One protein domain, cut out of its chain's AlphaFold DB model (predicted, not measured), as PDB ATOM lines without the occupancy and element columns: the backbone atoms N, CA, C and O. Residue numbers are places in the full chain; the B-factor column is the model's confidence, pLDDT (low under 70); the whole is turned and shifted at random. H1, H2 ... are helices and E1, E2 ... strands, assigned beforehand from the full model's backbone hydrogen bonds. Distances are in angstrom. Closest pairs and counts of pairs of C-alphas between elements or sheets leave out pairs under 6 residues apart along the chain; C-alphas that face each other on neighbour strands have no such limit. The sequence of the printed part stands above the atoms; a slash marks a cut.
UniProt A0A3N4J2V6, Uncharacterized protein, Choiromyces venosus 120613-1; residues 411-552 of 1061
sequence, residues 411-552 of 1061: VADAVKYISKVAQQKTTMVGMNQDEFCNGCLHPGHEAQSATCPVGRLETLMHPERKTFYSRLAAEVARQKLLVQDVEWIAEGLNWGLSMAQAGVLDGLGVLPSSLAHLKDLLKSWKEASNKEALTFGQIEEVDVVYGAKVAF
ATOM      1  N   VAL A 411      77.665 100.212 -33.600       50.19
ATOM      2  CA  VAL A 411      77.602  99.521 -32.300       50.19
ATOM      3  C   VAL A 411      78.786  98.564 -32.116       50.19
ATOM      4  O   VAL A 411      79.323  98.469 -31.018       50.19
ATOM      5  N   ALA A 412      79.224  97.876 -33.175       59.03
ATOM      6  CA  ALA A 412      80.374  96.976 -33.123       59.03
ATOM      7  C   ALA A 412      81.685  97.758 -32.959       59.03
ATOM      8  O   ALA A 412      82.534  97.359 -32.166       59.03
ATOM      9  N   ASP A 413      81.817  98.905 -33.630       70.75
ATOM     10  CA  ASP A 413      82.978  99.791 -33.477       70.75
ATOM     11  C   ASP A 413      83.059 100.373 -32.064       70.75
ATOM     12  O   ASP A 413      84.139 100.415 -31.473       70.75
ATOM     13  N   ALA A 414      81.912 100.748 -31.482       66.12
ATOM     14  CA  ALA A 414      81.833 101.155 -30.084       66.12
ATOM     15  C   ALA A 414      82.286 100.023 -29.146       66.12
ATOM     16  O   ALA A 414      83.149 100.257 -28.307       66.12
ATOM     17  N   VAL A 415      81.789  98.790 -29.317       67.81
ATOM     18  CA  VAL A 415      82.212  97.634 -28.498       67.81
ATOM     19  C   VAL A 415      83.713  97.352 -28.650       67.81
ATOM     20  O   VAL A 415      84.402  97.230 -27.638       67.81
ATOM     21  N   LYS A 416      84.258  97.357 -29.873       75.12
ATOM     22  CA  LYS A 416      85.704  97.206 -30.123       75.12
ATOM     23  C   LYS A 416      86.531  98.330 -29.486       75.12
ATOM     24  O   LYS A 416      87.614  98.069 -28.961       75.12
ATOM     25  N   TYR A 417      86.037  99.569 -29.497       78.31
ATOM     26  CA  TYR A 417      86.679 100.701 -28.826       78.31
ATOM     27  C   TYR A 417      86.652 100.553 -27.297       78.31
ATOM     28  O   TYR A 417      87.699 100.678 -26.661       78.31
ATOM     29  N   ILE A 418      85.495 100.217 -26.715       73.00
ATOM     30  CA  ILE A 418      85.341  99.959 -25.275       73.00
ATOM     31  C   ILE A 418      86.292  98.841 -24.845       73.00
ATOM     32  O   ILE A 418      87.036  99.019 -23.883       73.00
ATOM     33  N   SER A 419      86.340  97.733 -25.593       74.38
ATOM     34  CA  SER A 419      87.228  96.610 -25.290       74.38
ATOM     35  C   SER A 419      88.703  97.032 -25.313       74.38
ATOM     36  O   SER A 419      89.427  96.742 -24.366       74.38
ATOM     37  N   LYS A 420      89.148  97.819 -26.306       80.44
ATOM     38  CA  LYS A 420      90.523  98.362 -26.353       80.44
ATOM     39  C   LYS A 420      90.845  99.314 -25.190       80.44
ATOM     40  O   LYS A 420      91.958  99.275 -24.670       80.44
ATOM     41  N   VAL A 421      89.897 100.151 -24.760       76.88
ATOM     42  CA  VAL A 421      90.068 101.060 -23.605       76.88
ATOM     43  C   VAL A 421      90.066 100.295 -22.275       76.88
ATOM     44  O   VAL A 421      90.805 100.657 -21.357       76.88
ATOM     45  N   ALA A 422      89.278  99.223 -22.171       70.69
ATOM     46  CA  ALA A 422      89.258  98.331 -21.018       70.69
ATOM     47  C   ALA A 422      90.556  97.513 -20.923       70.69
ATOM     48  O   ALA A 422      91.235  97.583 -19.907       70.69
ATOM     49  N   GLN A 423      90.985  96.840 -21.999       74.25
ATOM     50  CA  GLN A 423      92.208  96.015 -22.061       74.25
ATOM     51  C   GLN A 423      93.485  96.719 -21.562       74.25
ATOM     52  O   GLN A 423      94.384  96.059 -21.051       74.25
ATOM     53  N   GLN A 424      93.582  98.048 -21.680       74.56
ATOM     54  CA  GLN A 424      94.718  98.828 -21.165       74.56
ATOM     55  C   GLN A 424      94.725  99.014 -19.634       74.56
ATOM     56  O   GLN A 424      95.707  99.519 -19.090       74.56
ATOM     57  N   LYS A 425      93.623  98.691 -18.945       74.38
ATOM     58  CA  LYS A 425      93.392  98.989 -17.519       74.38
ATOM     59  C   LYS A 425      92.695  97.883 -16.722       74.38
ATOM     60  O   LYS A 425      92.656  98.003 -15.503       74.38
ATOM     61  N   THR A 426      92.130  96.870 -17.378       76.06
ATOM     62  CA  THR A 426      91.403  95.759 -16.752       76.06
ATOM     63  C   THR A 426      91.915  94.411 -17.247       76.06
ATOM     64  O   THR A 426      92.085  94.229 -18.457       76.06
ATOM     65  N   THR A 427      92.053  93.444 -16.344       87.56
ATOM     66  CA  THR A 427      92.390  92.047 -16.630       87.56
ATOM     67  C   THR A 427      91.460  91.452 -17.694       87.56
ATOM     68  O   THR A 427      90.254  91.690 -17.691       87.56
ATOM     69  N   MET A 428      91.999  90.647 -18.607       87.50
ATOM     70  CA  MET A 428      91.205  89.933 -19.610       87.50
ATOM     71  C   MET A 428      90.675  88.619 -19.018       87.50
ATOM     72  O   MET A 428      91.459  87.780 -18.581       87.50
ATOM     73  N   VAL A 429      89.351  88.446 -18.984       88.38
ATOM     74  CA  VAL A 429      88.685  87.357 -18.228       88.38
ATOM     75  C   VAL A 429      88.281  86.164 -19.113       88.38
ATOM     76  O   VAL A 429      88.023  85.066 -18.621       88.38
ATOM     77  N   GLY A 430      88.262  86.349 -20.433       86.75
ATOM     78  CA  GLY A 430      88.011  85.293 -21.416       86.75
ATOM     79  C   GLY A 430      88.800  85.513 -22.707       86.75
ATOM     80  O   GLY A 430      89.563  86.467 -22.817       86.75
ATOM     81  N   MET A 431      88.642  84.620 -23.685       85.69
ATOM     82  CA  MET A 431      89.477  84.605 -24.896       85.69
ATOM     83  C   MET A 431      89.049  85.603 -25.985       85.69
ATOM     84  O   MET A 431      89.865  85.956 -26.835       85.69
ATOM     85  N   ASN A 432      87.800  86.075 -25.973       86.19
ATOM     86  CA  ASN A 432      87.231  86.852 -27.075       86.19
ATOM     87  C   ASN A 432      87.538  88.343 -26.889       86.19
ATOM     88  O   ASN A 432      86.741  89.088 -26.327       86.19
ATOM     89  N   GLN A 433      88.720  88.781 -27.331       84.75
ATOM     90  CA  GLN A 433      89.228  90.141 -27.093       84.75
ATOM     91  C   GLN A 433      88.274  91.256 -27.559       84.75
ATOM     92  O   GLN A 433      88.188  92.293 -26.903       84.75
ATOM     93  N   ASP A 434      87.534  91.044 -28.649       87.19
ATOM     94  CA  ASP A 434      86.538  91.996 -29.162       87.19
ATOM     95  C   ASP A 434      85.249  92.078 -28.316       87.19
ATOM     96  O   ASP A 434      84.489  93.030 -28.473       87.19
ATOM     97  N   GLU A 435      84.988  91.131 -27.407       87.88
ATOM     98  CA  GLU A 435      83.820  91.155 -26.516       87.88
ATOM     99  C   GLU A 435      84.112  91.936 -25.231       87.88
ATOM    100  O   GLU A 435      85.044  91.611 -24.492       87.88
ATOM    101  N   PHE A 436      83.257  92.911 -24.914       91.00
ATOM    102  CA  PHE A 436      83.264  93.605 -23.628       91.00
ATOM    103  C   PHE A 436      82.046  93.221 -22.779       91.00
ATOM    104  O   PHE A 436      80.893  93.362 -23.199       91.00
ATOM    105  N   CYS A 437      82.294  92.761 -21.554       93.94
ATOM    106  CA  CYS A 437      81.252  92.311 -20.648       93.94
ATOM    107  C   CYS A 437      80.612  93.485 -19.895       93.94
ATOM    108  O   CYS A 437      81.083  93.886 -18.835       93.94
ATOM    109  N   ASN A 438      79.458  93.967 -20.362       91.25
ATOM    110  CA  ASN A 438      78.653  94.985 -19.657       91.25
ATOM    111  C   ASN A 438      78.162  94.560 -18.250       91.25
ATOM    112  O   ASN A 438      77.579  95.380 -17.538       91.25
ATOM    113  N   GLY A 439      78.354  93.290 -17.868       93.31
ATOM    114  CA  GLY A 439      78.097  92.771 -16.525       93.31
ATOM    115  C   GLY A 439      79.236  93.092 -15.555       93.31
ATOM    116  O   GLY A 439      79.045  93.886 -14.642       93.31
ATOM    117  N   CYS A 440      80.414  92.486 -15.748       95.81
ATOM    118  CA  CYS A 440      81.571  92.651 -14.852       95.81
ATOM    119  C   CYS A 440      82.530  93.790 -15.232       95.81
ATOM    120  O   CYS A 440      83.394  94.124 -14.433       95.81
ATOM    121  N   LEU A 441      82.380  94.382 -16.419       95.19
ATOM    122  CA  LEU A 441      83.231  95.437 -16.989       95.19
ATOM    123  C   LEU A 441      84.657  95.005 -17.371       95.19
ATOM    124  O   LEU A 441      85.567  95.829 -17.409       95.19
ATOM    125  N   HIS A 442      84.828  93.729 -17.730       93.81
ATOM    126  CA  HIS A 442      86.067  93.190 -18.300       93.81
ATOM    127  C   HIS A 442      85.904  92.759 -19.768       93.81
ATOM    128  O   HIS A 442      84.826  92.301 -20.162       93.81
ATOM    129  N   PRO A 443      86.975  92.820 -20.577       91.88
ATOM    130  CA  PRO A 443      87.010  92.235 -21.911       91.88
ATOM    131  C   PRO A 443      87.137  90.699 -21.874       91.88
ATOM    132  O   PRO A 443      87.517  90.096 -20.860       91.88
ATOM    133  N   GLY A 444      86.860  90.057 -23.009       90.50
ATOM    134  CA  GLY A 444      87.121  88.635 -23.251       90.50
ATOM    135  C   GLY A 444      85.892  87.719 -23.297       90.50
ATOM    136  O   GLY A 444      86.066  86.529 -23.567       90.50
ATOM    137  N   HIS A 445      84.691  88.206 -22.959       92.19
ATOM    138  CA  HIS A 445      83.494  87.363 -22.816       92.19
ATOM    139  C   HIS A 445      82.151  88.124 -22.802       92.19
ATOM    140  O   HIS A 445      82.068  89.275 -22.369       92.19
ATOM    141  N   GLU A 446      81.069  87.425 -23.159       88.44
ATOM    142  CA  GLU A 446      79.680  87.877 -23.008       88.44
ATOM    143  C   GLU A 446      79.174  87.948 -21.550       88.44
ATOM    144  O   GLU A 446      79.494  87.115 -20.701       88.44
ATOM    145  N   ALA A 447      78.237  88.865 -21.281       79.62
ATOM    146  CA  ALA A 447      77.675  89.095 -19.944       79.62
ATOM    147  C   ALA A 447      76.767  87.983 -19.375       79.62
ATOM    148  O   ALA A 447      76.460  88.013 -18.186       79.62
ATOM    149  N   GLN A 448      76.323  87.014 -20.185       74.06
ATOM    150  CA  GLN A 448      75.499  85.876 -19.728       74.06
ATOM    151  C   GLN A 448      76.266  84.546 -19.690       74.06
ATOM    152  O   GLN A 448      75.685  83.498 -19.396       74.06
ATOM    153  N   SER A 449      77.562  84.558 -20.000       74.12
ATOM    154  CA  SER A 449      78.359  83.341 -20.056       74.12
ATOM    155  C   SER A 449      78.618  82.762 -18.659       74.12
ATOM    156  O   SER A 449      78.707  83.472 -17.656       74.12
ATOM    157  N   ALA A 450      78.880  81.454 -18.594       85.19
ATOM    158  CA  ALA A 450      79.478  80.847 -17.403       85.19
ATOM    159  C   ALA A 450      80.940  81.303 -17.170       85.19
ATOM    160  O   ALA A 450      81.508  81.012 -16.115       85.19
ATOM    161  N   THR A 451      81.548  82.014 -18.135       89.56
ATOM    162  CA  THR A 451      82.859  82.663 -17.987       89.56
ATOM    163  C   THR A 451      82.776  84.033 -17.295       89.56
ATOM    164  O   THR A 451      83.803  84.484 -16.791       89.56
ATOM    165  N   CYS A 452      81.585  84.624 -17.130       95.69
ATOM    166  CA  CYS A 452      81.390  85.881 -16.407       95.69
ATOM    167  C   CYS A 452      81.512  85.726 -14.871       95.69
ATOM    168  O   CYS A 452      80.739  84.958 -14.287       95.69
ATOM    169  N   PRO A 453      82.398  86.483 -14.187       96.31
ATOM    170  CA  PRO A 453      82.538  86.460 -12.726       96.31
ATOM    171  C   PRO A 453      81.243  86.840 -12.002       96.31
ATOM    172  O   PRO A 453      80.818  86.148 -11.078       96.31
ATOM    173  N   VAL A 454      80.560  87.891 -12.477       96.12
ATOM    174  CA  VAL A 454      79.258  88.344 -11.948       96.12
ATOM    175  C   VAL A 454      78.229  87.225 -12.045       96.12
ATOM    176  O   VAL A 454      77.624  86.873 -11.039       96.12
ATOM    177  N   GLY A 455      78.097  86.592 -13.215       94.44
ATOM    178  CA  GLY A 455      77.186  85.462 -13.404       94.44
ATOM    179  C   GLY A 455      77.511  84.275 -12.488       94.44
ATOM    180  O   GLY A 455      76.603  83.665 -11.919       94.44
ATOM    181  N   ARG A 456      78.798  83.962 -12.269       94.50
ATOM    182  CA  ARG A 456      79.202  82.935 -11.293       94.50
ATOM    183  C   ARG A 456      78.789  83.322  -9.873       94.50
ATOM    184  O   ARG A 456      78.125  82.513  -9.215       94.50
ATOM    185  N   LEU A 457      79.113  84.534  -9.420       94.62
ATOM    186  CA  LEU A 457      78.810  85.016  -8.071       94.62
ATOM    187  C   LEU A 457      77.297  85.153  -7.814       94.62
ATOM    188  O   LEU A 457      76.813  84.695  -6.783       94.62
ATOM    189  N   GLU A 458      76.512  85.641  -8.774       93.88
ATOM    190  CA  GLU A 458      75.043  85.640  -8.701       93.88
ATOM    191  C   GLU A 458      74.470  84.227  -8.522       93.88
ATOM    192  O   GLU A 458      73.558  84.022  -7.719       93.88
ATOM    193  N   THR A 459      75.015  83.213  -9.213       91.75
ATOM    194  CA  THR A 459      74.555  81.829  -8.995       91.75
ATOM    195  C   THR A 459      74.895  81.290  -7.608       91.75
ATOM    196  O   THR A 459      74.239  80.342  -7.190       91.75
ATOM    197  N   LEU A 460      75.873  81.866  -6.896       89.94
ATOM    198  CA  LEU A 460      76.166  81.534  -5.498       89.94
ATOM    199  C   LEU A 460      75.159  82.171  -4.533       89.94
ATOM    200  O   LEU A 460      74.718  81.517  -3.592       89.94
ATOM    201  N   MET A 461      74.742  83.409  -4.805       88.81
ATOM    202  CA  MET A 461      73.792  84.161  -3.974       88.81
ATOM    203  C   MET A 461      72.338  83.646  -4.052       88.81
ATOM    204  O   MET A 461      71.471  84.112  -3.314       88.81
ATOM    205  N   HIS A 462      72.054  82.672  -4.921       87.69
ATOM    206  CA  HIS A 462      70.740  82.044  -5.074       87.69
ATOM    207  C   HIS A 462      70.749  80.586  -4.571       87.69
ATOM    208  O   HIS A 462      71.029  79.683  -5.363       87.69
ATOM    209  N   PRO A 463      70.387  80.310  -3.299       75.44
ATOM    210  CA  PRO A 463      70.558  78.987  -2.677       75.44
ATOM    211  C   PRO A 463      69.730  77.860  -3.323       75.44
ATOM    212  O   PRO A 463      70.073  76.689  -3.196       75.44
ATOM    213  N   GLU A 464      68.663  78.192  -4.054       83.69
ATOM    214  CA  GLU A 464      67.859  77.223  -4.817       83.69
ATOM    215  C   GLU A 464      68.550  76.729  -6.105       83.69
ATOM    216  O   GLU A 464      68.123  75.744  -6.712       83.69
ATOM    217  N   ARG A 465      69.602  77.418  -6.570       83.06
ATOM    218  CA  ARG A 465      70.278  77.126  -7.839       83.06
ATOM    219  C   ARG A 465      71.537  76.294  -7.601       83.06
ATOM    220  O   ARG A 465      72.316  76.548  -6.691       83.06
ATOM    221  N   LYS A 466      71.803  75.333  -8.495       81.56
ATOM    222  CA  LYS A 466      73.109  74.654  -8.564       81.56
ATOM    223  C   LYS A 466      74.174  75.631  -9.066       81.56
ATOM    224  O   LYS A 466      74.393  75.735 -10.278       81.56
ATOM    225  N   THR A 467      74.792  76.329  -8.115       83.44
ATOM    226  CA  THR A 467      75.845  77.339  -8.299       83.44
ATOM    227  C   THR A 467      76.955  76.822  -9.218       83.44
ATOM    228  O   THR A 467      77.226  75.614  -9.234       83.44
ATOM    229  N   PHE A 468      77.621  77.696  -9.980       88.25
ATOM    230  CA  PHE A 468      78.768  77.280 -10.804       88.25
ATOM    231  C   PHE A 468      79.825  76.559  -9.950       88.25
ATOM    232  O   PHE A 468      80.216  75.426 -10.240       88.25
ATOM    233  N   TYR A 469      80.188  77.181  -8.830       88.88
ATOM    234  CA  TYR A 469      81.165  76.695  -7.862       88.88
ATOM    235  C   TYR A 469      80.846  75.298  -7.304       88.88
ATOM    236  O   TYR A 469      81.758  74.497  -7.109       88.88
ATOM    237  N   SER A 470      79.564  74.959  -7.104       85.38
ATOM    238  CA  SER A 470      79.141  73.637  -6.603       85.38
ATOM    239  C   SER A 470      79.509  72.470  -7.532       85.38
ATOM    240  O   SER A 470      79.497  71.317  -7.106       85.38
ATOM    241  N   ARG A 471      79.853  72.756  -8.796       86.06
ATOM    242  CA  ARG A 471      80.308  71.767  -9.789       86.06
ATOM    243  C   ARG A 471      81.816  71.509  -9.729       86.06
ATOM    244  O   ARG A 471      82.275  70.510 -10.274       86.06
ATOM    245  N   LEU A 472      82.585  72.386  -9.079       86.81
ATOM    246  CA  LEU A 472      84.019  72.204  -8.865       86.81
ATOM    247  C   LEU A 472      84.227  71.225  -7.706       86.81
ATOM    248  O   LEU A 472      83.855  71.511  -6.565       86.81
ATOM    249  N   ALA A 473      84.803  70.060  -8.012       84.00
ATOM    250  CA  ALA A 473      84.982  68.972  -7.051       84.00
ATOM    251  C   ALA A 473      86.017  69.295  -5.956       84.00
ATOM    252  O   ALA A 473      85.826  68.909  -4.808       84.00
ATOM    253  N   ALA A 474      87.086  70.022  -6.297       88.50
ATOM    254  CA  ALA A 474      88.119  70.430  -5.351       88.50
ATOM    255  C   ALA A 474      87.750  71.753  -4.659       88.50
ATOM    256  O   ALA A 474      87.597  72.784  -5.315       88.50
ATOM    257  N   GLU A 475      87.658  71.725  -3.330       87.12
ATOM    258  CA  GLU A 475      87.324  72.885  -2.494       87.12
ATOM    259  C   GLU A 475      88.332  74.031  -2.653       87.12
ATOM    260  O   GLU A 475      87.929  75.152  -2.933       87.12
ATOM    261  N   VAL A 476      89.637  73.740  -2.633       86.88
ATOM    262  CA  VAL A 476      90.703  74.747  -2.826       86.88
ATOM    263  C   VAL A 476      90.607  75.445  -4.191       86.88
ATOM    264  O   VAL A 476      90.812  76.652  -4.296       86.88
ATOM    265  N   ALA A 477      90.248  74.715  -5.255       87.94
ATOM    266  CA  ALA A 477      90.040  75.309  -6.579       87.94
ATOM    267  C   ALA A 477      88.765  76.170  -6.625       87.94
ATOM    268  O   ALA A 477      88.728  77.196  -7.301       87.94
ATOM    269  N   ARG A 478      87.730  75.768  -5.875       89.81
ATOM    270  CA  ARG A 478      86.479  76.513  -5.712       89.81
ATOM    271  C   ARG A 478      86.689  77.821  -4.942       89.81
ATOM    272  O   ARG A 478      86.171  78.845  -5.370       89.81
ATOM    273  N   GLN A 479      87.458  77.776  -3.852       89.25
ATOM    274  CA  GLN A 479      87.868  78.937  -3.060       89.25
ATOM    275  C   GLN A 479      88.683  79.912  -3.912       89.25
ATOM    276  O   GLN A 479      88.293  81.069  -4.032       89.25
ATOM    277  N   LYS A 480      89.753  79.443  -4.574       91.88
ATOM    278  CA  LYS A 480      90.596  80.303  -5.422       91.88
ATOM    279  C   LYS A 480      89.817  80.991  -6.539       91.88
ATOM    280  O   LYS A 480      90.007  82.185  -6.732       91.88
ATOM    281  N   LEU A 481      88.925  80.279  -7.233       93.56
ATOM    282  CA  LEU A 481      88.101  80.907  -8.269       93.56
ATOM    283  C   LEU A 481      87.109  81.921  -7.680       93.56
ATOM    284  O   LEU A 481      86.918  82.974  -8.267       93.56
ATOM    285  N   LEU A 482      86.505  81.639  -6.519       93.88
ATOM    286  CA  LEU A 482      85.596  82.580  -5.854       93.88
ATOM    287  C   LEU A 482      86.315  83.863  -5.400       93.88
ATOM    288  O   LEU A 482      85.764  84.947  -5.564       93.88
ATOM    289  N   VAL A 483      87.538  83.749  -4.871       93.38
ATOM    290  CA  VAL A 483      88.392  84.903  -4.536       93.38
ATOM    291  C   VAL A 483      88.717  85.703  -5.798       93.38
ATOM    292  O   VAL A 483      88.411  86.890  -5.852       93.38
ATOM    293  N   GLN A 484      89.214  85.040  -6.846       94.81
ATOM    294  CA  GLN A 484      89.534  85.660  -8.136       94.81
ATOM    295  C   GLN A 484      88.319  86.350  -8.787       94.81
ATOM    296  O   GLN A 484      88.445  87.419  -9.380       94.81
ATOM    297  N   ASP A 485      87.125  85.770  -8.655       95.88
ATOM    298  CA  ASP A 485      85.886  86.362  -9.157       95.88
ATOM    299  C   ASP A 485      85.474  87.611  -8.372       95.88
ATOM    300  O   ASP A 485      85.011  88.581  -8.968       95.88
ATOM    301  N   VAL A 486      85.665  87.618  -7.051       95.50
ATOM    302  CA  VAL A 486      85.437  88.796  -6.199       95.50
ATOM    303  C   VAL A 486      86.455  89.901  -6.501       95.50
ATOM    304  O   VAL A 486      86.063  91.062  -6.622       95.50
ATOM    305  N   GLU A 487      87.729  89.547  -6.691       94.62
ATOM    306  CA  GLU A 487      88.797  90.463  -7.110       94.62
ATOM    307  C   GLU A 487      88.470  91.121  -8.457       94.62
ATOM    308  O   GLU A 487      88.478  92.347  -8.546       94.62
ATOM    309  N   TRP A 488      88.085  90.346  -9.477       95.56
ATOM    310  CA  TRP A 488      87.666  90.887 -10.774       95.56
ATOM    311  C   TRP A 488      86.413  91.768 -10.675       95.56
ATOM    312  O   TRP A 488      86.378  92.863 -11.226       95.56
ATOM    313  N   ILE A 489      85.382  91.367  -9.926       96.19
ATOM    314  CA  ILE A 489      84.179  92.205  -9.746       96.19
ATOM    315  C   ILE A 489      84.532  93.544  -9.068       96.19
ATOM    316  O   ILE A 489      83.950  94.576  -9.412       96.19
ATOM    317  N   ALA A 490      85.506  93.558  -8.155       95.44
ATOM    318  CA  ALA A 490      86.033  94.780  -7.550       95.44
ATOM    319  C   ALA A 490      86.910  95.601  -8.515       95.44
ATOM    320  O   ALA A 490      86.801  96.828  -8.543       95.44
ATOM    321  N   GLU A 491      87.736  94.948  -9.334       94.94
ATOM    322  CA  GLU A 491      88.573  95.568 -10.367       94.94
ATOM    323  C   GLU A 491      87.712  96.298 -11.413       94.94
ATOM    324  O   GLU A 491      87.868  97.505 -11.616       94.94
ATOM    325  N   GLY A 492      86.729  95.606 -11.996       95.38
ATOM    326  CA  GLY A 492      85.772  96.168 -12.948       95.38
ATOM    327  C   GLY A 492      84.895  97.273 -12.349       95.38
ATOM    328  O   GLY A 492      84.658  98.295 -13.001       95.38
ATOM    329  N   LEU A 493      84.480  97.149 -11.081       95.62
ATOM    330  CA  LEU A 493      83.794  98.227 -10.356       95.62
ATOM    331  C   LEU A 493      84.697  99.459 -10.171       95.62
ATOM    332  O   LEU A 493      84.243 100.580 -10.400       95.62
ATOM    333  N   ASN A 494      85.967  99.278  -9.799       94.81
ATOM    334  CA  ASN A 494      86.937 100.364  -9.620       94.81
ATOM    335  C   ASN A 494      87.311 101.041 -10.957       94.81
ATOM    336  O   ASN A 494      87.436 102.272 -11.018       94.81
ATOM    337  N   TRP A 495      87.401 100.282 -12.052       94.81
ATOM    338  CA  TRP A 495      87.519 100.828 -13.407       94.81
ATOM    339  C   TRP A 495      86.268 101.623 -13.799       94.81
ATOM    340  O   TRP A 495      86.379 102.775 -14.219       94.81
ATOM    341  N   GLY A 496      85.074 101.066 -13.581       94.25
ATOM    342  CA  GLY A 496      83.800 101.721 -13.876       94.25
ATOM    343  C   GLY A 496      83.582 103.006 -13.069       94.25
ATOM    344  O   GLY A 496      83.171 104.022 -13.623       94.25
ATOM    345  N   LEU A 497      83.956 103.010 -11.786       93.69
ATOM    346  CA  LEU A 497      84.049 104.201 -10.931       93.69
ATOM    347  C   LEU A 497      84.977 105.268 -11.533       93.69
ATOM    348  O   LEU A 497      84.629 106.449 -11.557       93.69
ATOM    349  N   SER A 498      86.132 104.860 -12.059       92.31
ATOM    350  CA  SER A 498      87.088 105.767 -12.708       92.31
ATOM    351  C   SER A 498      86.536 106.335 -14.024       92.31
ATOM    352  O   SER A 498      86.692 107.524 -14.300       92.31
ATOM    353  N   MET A 499      85.829 105.520 -14.816       92.00
ATOM    354  CA  MET A 499      85.123 105.969 -16.025       92.00
ATOM    355  C   MET A 499      83.940 106.899 -15.696       92.00
ATOM    356  O   MET A 499      83.632 107.797 -16.482       92.00
ATOM    357  N   ALA A 500      83.314 106.734 -14.522       91.50
ATOM    358  CA  ALA A 500      82.272 107.626 -14.010       91.50
ATOM    359  C   ALA A 500      82.836 109.018 -13.702       91.50
ATOM    360  O   ALA A 500      82.310 110.020 -14.183       91.50
ATOM    361  N   GLN A 501      83.944 109.077 -12.955       90.75
ATOM    362  CA  GLN A 501      84.640 110.328 -12.629       90.75
ATOM    363  C   GLN A 501      85.139 111.063 -13.882       90.75
ATOM    364  O   GLN A 501      85.098 112.289 -13.934       90.75
ATOM    365  N   ALA A 502      85.578 110.317 -14.901       88.81
ATOM    366  CA  ALA A 502      85.991 110.863 -16.192       88.81
ATOM    367  C   ALA A 502      84.817 111.281 -17.107       88.81
ATOM    368  O   ALA A 502      85.057 111.865 -18.162       88.81
ATOM    369  N   GLY A 503      83.564 110.992 -16.733       89.50
ATOM    370  CA  GLY A 503      82.372 111.360 -17.504       89.50
ATOM    371  C   GLY A 503      82.181 110.583 -18.813       89.50
ATOM    372  O   GLY A 503      81.483 111.068 -19.699       89.50
ATOM    373  N   VAL A 504      82.800 109.404 -18.961       90.81
ATOM    374  CA  VAL A 504      82.794 108.633 -20.224       90.81
ATOM    375  C   VAL A 504      81.853 107.423 -20.232       90.81
ATOM    376  O   VAL A 504      81.602 106.887 -21.308       90.81
ATOM    377  N   LEU A 505      81.292 107.015 -19.083       87.81
ATOM    378  CA  LEU A 505      80.389 105.852 -18.960       87.81
ATOM    379  C   LEU A 505      79.297 105.778 -20.035       87.81
ATOM    380  O   LEU A 505      79.127 104.732 -20.658       87.81
ATOM    381  N   ASP A 506      78.594 106.889 -20.273       85.12
ATOM    382  CA  ASP A 506      77.485 106.957 -21.229       85.12
ATOM    383  C   ASP A 506      77.952 106.651 -22.664       85.12
ATOM    384  O   ASP A 506      77.259 105.970 -23.417       85.12
ATOM    385  N   GLY A 507      79.163 107.095 -23.026       81.50
ATOM    386  CA  GLY A 507      79.802 106.787 -24.310       81.50
ATOM    387  C   GLY A 507      80.326 105.350 -24.410       81.50
ATOM    388  O   GLY A 507      80.490 104.837 -25.513       81.50
ATOM    389  N   LEU A 508      80.543 104.688 -23.270       80.94
ATOM    390  CA  LEU A 508      80.887 103.267 -23.177       80.94
ATOM    391  C   LEU A 508      79.636 102.369 -23.048       80.94
ATOM    392  O   LEU A 508      79.763 101.154 -22.941       80.94
ATOM    393  N   GLY A 509      78.425 102.940 -23.014       87.00
ATOM    394  CA  GLY A 509      77.172 102.203 -22.804       87.00
ATOM    395  C   GLY A 509      77.015 101.578 -21.409       87.00
ATOM    396  O   GLY A 509      76.084 100.798 -21.188       87.00
ATOM    397  N   VAL A 510      77.899 101.904 -20.460       90.06
ATOM    398  CA  VAL A 510      77.915 101.322 -19.112       90.06
ATOM    399  C   VAL A 510      77.001 102.131 -18.199       90.06
ATOM    400  O   VAL A 510      77.338 103.225 -17.755       90.06
ATOM    401  N   LEU A 511      75.827 101.579 -17.894       91.00
ATOM    402  CA  LEU A 511      74.833 102.255 -17.064       91.00
ATOM    403  C   LEU A 511      75.314 102.406 -15.604       91.00
ATOM    404  O   LEU A 511      75.828 101.441 -15.032       91.00
ATOM    405  N   PRO A 512      75.041 103.539 -14.923       91.25
ATOM    406  CA  PRO A 512      75.299 103.687 -13.485       91.25
ATOM    407  C   PRO A 512      74.607 102.623 -12.612       91.25
ATOM    408  O   PRO A 512      75.082 102.305 -11.524       91.25
ATOM    409  N   SER A 513      73.509 102.030 -13.096       92.12
ATOM    410  CA  SER A 513      72.851 100.885 -12.456       92.12
ATOM    411  C   SER A 513      73.715  99.621 -12.437       92.12
ATOM    412  O   SER A 513      73.605  98.853 -11.487       92.12
ATOM    413  N   SER A 514      74.599  99.411 -13.419       93.12
ATOM    414  CA  SER A 514      75.555  98.293 -13.404       93.12
ATOM    415  C   SER A 514      76.599  98.474 -12.300       93.12
ATOM    416  O   SER A 514      76.929  97.521 -11.605       93.12
ATOM    417  N   LEU A 515      77.068  99.706 -12.065       95.19
ATOM    418  CA  LEU A 515      78.010 100.005 -10.975       95.19
ATOM    419  C   LEU A 515      77.358  99.871  -9.593       95.19
ATOM    420  O   LEU A 515      77.989  99.374  -8.661       95.19
ATOM    421  N   ALA A 516      76.087 100.266  -9.466       94.31
ATOM    422  CA  ALA A 516      75.297  99.990  -8.270       94.31
ATOM    423  C   ALA A 516      75.143  98.474  -8.043       94.31
ATOM    424  O   ALA A 516      75.452  97.994  -6.958       94.31
ATOM    425  N   HIS A 517      74.781  97.714  -9.084       95.00
ATOM    426  CA  HIS A 517      74.631  96.255  -9.024       95.00
ATOM    427  C   HIS A 517      75.922  95.533  -8.616       95.00
ATOM    428  O   HIS A 517      75.889  94.708  -7.711       95.00
ATOM    429  N   LEU A 518      77.071  95.879  -9.208       95.62
ATOM    430  CA  LEU A 518      78.380  95.316  -8.833       95.62
ATOM    431  C   LEU A 518      78.713  95.568  -7.354       95.62
ATOM    432  O   LEU A 518      79.143  94.665  -6.638       95.62
ATOM    433  N   LYS A 519      78.471  96.794  -6.882       96.06
ATOM    434  CA  LYS A 519      78.688  97.196  -5.489       96.06
ATOM    435  C   LYS A 519      77.749  96.465  -4.524       96.06
ATOM    436  O   LYS A 519      78.195  96.002  -3.475       96.06
ATOM    437  N   ASP A 520      76.472  96.343  -4.874       94.81
ATOM    438  CA  ASP A 520      75.472  95.654  -4.058       94.81
ATOM    439  C   ASP A 520      75.690  94.132  -4.063       94.81
ATOM    440  O   ASP A 520      75.474  93.487  -3.036       94.81
ATOM    441  N   LEU A 521      76.206  93.558  -5.156       95.31
ATOM    442  CA  LEU A 521      76.620  92.156  -5.247       95.31
ATOM    443  C   LEU A 521      77.831  91.864  -4.347       95.31
ATOM    444  O   LEU A 521      77.772  90.922  -3.558       95.31
ATOM    445  N   LEU A 522      78.883  92.691  -4.389       94.88
ATOM    446  CA  LEU A 522      80.046  92.565  -3.491       94.88
ATOM    447  C   LEU A 522      79.661  92.746  -2.014       94.88
ATOM    448  O   LEU A 522      80.107  91.982  -1.157       94.88
ATOM    449  N   LYS A 523      78.781  93.708  -1.710       93.62
ATOM    450  CA  LYS A 523      78.226  93.904  -0.362       93.62
ATOM    451  C   LYS A 523      77.415  92.688   0.096       93.62
ATOM    452  O   LYS A 523      77.597  92.224   1.218       93.62
ATOM    453  N   SER A 524      76.562  92.147  -0.774       92.06
ATOM    454  CA  SER A 524      75.761  90.953  -0.481       92.06
ATOM    455  C   SER A 524      76.636  89.716  -0.286       92.06
ATOM    456  O   SER A 524      76.350  88.908   0.596       92.06
ATOM    457  N   TRP A 525      77.727  89.589  -1.049       92.12
ATOM    458  CA  TRP A 525      78.736  88.554  -0.838       92.12
ATOM    459  C   TRP A 525      79.428  88.710   0.522       92.12
ATOM    460  O   TRP A 525      79.428  87.741   1.275       92.12
ATOM    461  N   LYS A 526      79.910  89.906   0.907       90.81
ATOM    462  CA  LYS A 526      80.532  90.122   2.233       90.81
ATOM    463  C   LYS A 526      79.542  89.901   3.394       90.81
ATOM    464  O   LYS A 526      79.909  89.411   4.455       90.81
ATOM    465  N   GLU A 527      78.253  90.173   3.189       89.75
ATOM    466  CA  GLU A 527      77.194  89.816   4.146       89.75
ATOM    467  C   GLU A 527      76.846  88.318   4.180       89.75
ATOM    468  O   GLU A 527      76.157  87.880   5.108       89.75
ATOM    469  N   ALA A 528      77.260  87.533   3.185       87.25
ATOM    470  CA  ALA A 528      77.034  86.092   3.112       87.25
ATOM    471  C   ALA A 528      78.273  85.279   3.516       87.25
ATOM    472  O   ALA A 528      78.107  84.259   4.174       87.25
ATOM    473  N   SER A 529      79.491  85.738   3.209       86.69
ATOM    474  CA  SER A 529      80.749  85.142   3.690       86.69
ATOM    475  C   SER A 529      80.832  85.157   5.214       86.69
ATOM    476  O   SER A 529      81.275  84.192   5.822       86.69
ATOM    477  N   ASN A 530      80.318  86.221   5.837       82.56
ATOM    478  CA  ASN A 530      80.260  86.375   7.291       82.56
ATOM    479  C   ASN A 530      79.181  85.490   7.954       82.56
ATOM    480  O   ASN A 530      78.986  85.563   9.166       82.56
ATOM    481  N   LYS A 531      78.448  84.679   7.177       80.25
ATOM    482  CA  LYS A 531      77.480  83.695   7.671       80.25
ATOM    483  C   LYS A 531      78.033  82.301   7.386       80.25
ATOM    484  O   LYS A 531      78.090  81.878   6.235       80.25
ATOM    485  N   GLU A 532      78.338  81.558   8.448       61.94
ATOM    486  CA  GLU A 532      78.925  80.200   8.431       61.94
ATOM    487  C   GLU A 532      78.154  79.169   7.572       61.94
ATOM    488  O   GLU A 532      78.657  78.092   7.266       61.94
ATOM    489  N   ALA A 533      76.931  79.500   7.147       57.59
ATOM    490  CA  ALA A 533      76.112  78.711   6.234       57.59
ATOM    491  C   ALA A 533      76.686  78.567   4.804       57.59
ATOM    492  O   ALA A 533      76.251  77.671   4.076       57.59
ATOM    493  N   LEU A 534      77.638  79.406   4.369       63.41
ATOM    494  CA  LEU A 534      78.359  79.171   3.111       63.41
ATOM    495  C   LEU A 534      79.432  78.088   3.307       63.41
ATOM    496  O   LEU A 534      80.544  78.356   3.749       63.41
ATOM    497  N   THR A 535      79.108  76.856   2.904       63.12
ATOM    498  CA  THR A 535      79.961  75.653   3.004       63.12
ATOM    499  C   THR A 535      81.129  75.648   1.999       63.12
ATOM    500  O   THR A 535      81.228  74.777   1.128       63.12
ATOM    501  N   PHE A 536      81.975  76.673   2.071       63.31
ATOM    502  CA  PHE A 536      83.126  76.928   1.196       63.31
ATOM    503  C   PHE A 536      84.464  76.808   1.944       63.31
ATOM    504  O   PHE A 536      85.498  77.228   1.426       63.31
ATOM    505  N   GLY A 537      84.431  76.257   3.160       64.25
ATOM    506  CA  GLY A 537      85.543  76.285   4.100       64.25
ATOM    507  C   GLY A 537      85.792  77.695   4.638       64.25
ATOM    508  O   GLY A 537      85.059  78.639   4.337       64.25
ATOM    509  N   GLN A 538      86.847  77.843   5.436       66.69
ATOM    510  CA  GLN A 538      87.318  79.156   5.860       66.69
ATOM    511  C   GLN A 538      88.030  79.826   4.676       66.69
ATOM    512  O   GLN A 538      89.142  79.446   4.320       66.69
ATOM    513  N   ILE A 539      87.358  80.783   4.036       71.12
ATOM    514  CA  ILE A 539      87.957  81.637   3.005       71.12
ATOM    515  C   ILE A 539      88.832  82.674   3.725       71.12
ATOM    516  O   ILE A 539      88.378  83.276   4.699       71.12
ATOM    517  N   GLU A 540      90.070  82.882   3.269       71.94
ATOM    518  CA  GLU A 540      90.915  83.983   3.757       71.94
ATOM    519  C   GLU A 540      90.210  85.329   3.504       71.94
ATOM    520  O   GLU A 540      89.563  85.503   2.469       71.94
ATOM    521  N   GLU A 541      90.271  86.273   4.453       71.38
ATOM    522  CA  GLU A 541      89.494  87.514   4.335       71.38
ATOM    523  C   GLU A 541      90.048  88.406   3.215       71.38
ATOM    524  O   GLU A 541      91.017  89.142   3.392       71.38
ATOM    525  N   VAL A 542      89.393  88.351   2.053       72.00
ATOM    526  CA  VAL A 542      89.655  89.247   0.926       72.00
ATOM    527  C   VAL A 542      89.227  90.659   1.326       72.00
ATOM    528  O   VAL A 542      88.031  90.976   1.343       72.00
ATOM    529  N   ASP A 543      90.193  91.517   1.653       72.56
ATOM    530  CA  ASP A 543      89.917  92.931   1.890       72.56
ATOM    531  C   ASP A 543      89.655  93.640   0.556       72.56
ATOM    532  O   ASP A 543      90.555  94.108  -0.142       72.56
ATOM    533  N   VAL A 544      88.381  93.654   0.163       71.31
ATOM    534  CA  VAL A 544      87.908  94.303  -1.060       71.31
ATOM    535  C   VAL A 544      88.034  95.820  -0.906       71.31
ATOM    536  O   VAL A 544      87.110  96.501  -0.454       71.31
ATOM    537  N   VAL A 545      89.186  96.363  -1.310       68.62
ATOM    538  CA  VAL A 545      89.448  97.806  -1.327       68.62
ATOM    539  C   VAL A 545      88.623  98.475  -2.433       68.62
ATOM    540  O   VAL A 545      89.039  98.623  -3.586       68.62
ATOM    541  N   TYR A 546      87.423  98.915  -2.064       62.16
ATOM    542  CA  TYR A 546      86.624  99.825  -2.880       62.16
ATOM    543  C   TYR A 546      87.356 101.165  -3.024       62.16
ATOM    544  O   TYR A 546      87.753 101.773  -2.026       62.16
ATOM    545  N   GLY A 547      87.461 101.673  -4.254       53.50
ATOM    546  CA  GLY A 547      87.910 103.039  -4.507       53.50
ATOM    547  C   GLY A 547      87.099 104.045  -3.681       53.50
ATOM    548  O   GLY A 547      85.885 103.889  -3.513       53.50
ATOM    549  N   ALA A 548      87.784 105.058  -3.136       51.00
ATOM    550  CA  ALA A 548      87.238 105.992  -2.147       51.00
ATOM    551  C   ALA A 548      85.827 106.479  -2.523       51.00
ATOM    552  O   ALA A 548      85.630 106.954  -3.640       51.00
ATOM    553  N   LYS A 549      84.869 106.340  -1.585       49.81
ATOM    554  CA  LYS A 549      83.411 106.478  -1.791       49.81
ATOM    555  C   LYS A 549      83.037 107.608  -2.760       49.81
ATOM    556  O   LYS A 549      82.743 108.728  -2.341       49.81
ATOM    557  N   VAL A 550      82.926 107.279  -4.045       45.72
ATOM    558  CA  VAL A 550      82.233 108.138  -5.001       45.72
ATOM    559  C   VAL A 550      80.774 108.132  -4.583       45.72
ATOM    560  O   VAL A 550      80.121 107.083  -4.547       45.72
ATOM    561  N   ALA A 551      80.269 109.310  -4.232       47.00
ATOM    562  CA  ALA A 551      78.848 109.523  -4.056       47.00
ATOM    563  C   ALA A 551      78.184 109.427  -5.435       47.00
ATOM    564  O   ALA A 551      77.979 110.436  -6.107       47.00
ATOM    565  N   PHE A 552      77.877 108.198  -5.863       45.53
ATOM    566  CA  PHE A 552      76.864 107.968  -6.882       45.53
ATOM    567  C   PHE A 552      75.574 108.582  -6.360       45.53
ATOM    568  O   PHE A 552      74.909 108.020  -5.487       45.53
TER     569      PHE A 552
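This is residues 411 to 552 of the 1061 residues of an uncharacterized protein of Choiromyces venosus 120613-1 (UniProt A0A3N4J2V6). The long helix H3 and helix H5 lie side by side, running opposite ways, and the short helix H2 crosses both, so that their centres make a triangle. H1, with E1 and the tiny H4 near it, forms a second group beyond one end of H2, and residues 530 to 552 fold back as a long tail with no named element. The printed part has 142 residues with five named helices and one named strand, in the order H1, E1, H2, H3, H4, H5 along the chain; of the 76 residues in named elements helices hold 71 and the strand 5, and the class is mostly helix. It is compact, with a radius of gyration of the C-alphas of 15.2 A and spans of 43 by 33 by 25 A.

Find C-alpha 411 at (77.602, 99.521, -32.300); from there H1 runs 18.2 A to residue 423. Strand E1 is residues 432 to 436, 8.6 A, and H2 is 453 to 461, 12.6 A. At C-alpha 475, (87.324, 72.885, -2.494), H3 begins and runs 38.9 A to 501. H4 is 505 to 508, 5.0 A; H5 runs 25.9 A from 512 to C-alpha 529 at (80.749, 85.142, 3.690).

Look first at H1: its Ser 419 has its C-alpha 5.2 A from that of Phe 436, the closest pair with E1, which pairs with no named strand. H1 and H4 only just touch, with 3 pairs within 8 A, closest at C-alphas 418 and 508, 5.9 A. H2 touches H3 at a steep tilt of 61 degrees, closest at C-alphas 453 and 485, 4.9 A. H2 touches H5 at a steep tilt of 48 degrees, closest at C-alphas 461 and 525, 7.3 A. H3 and H5 touch at a shallow tilt of 32 degrees, only just short of steep, closest at C-alphas 493 and 515, 6.1 A. Every O i to N i+4 pair is within hydrogen-bond range in H1, H2, H3 and H5; H4 is too short for one.

C-alphas 413 and 532, the farthest apart, are 46.4 A apart. The printed part has no cut; the links E1 to H2 and H2 to H3 are long. Confidence is under 70 at residues 411 to 412, 414 to 415, 532 to 538 and 545 to 552.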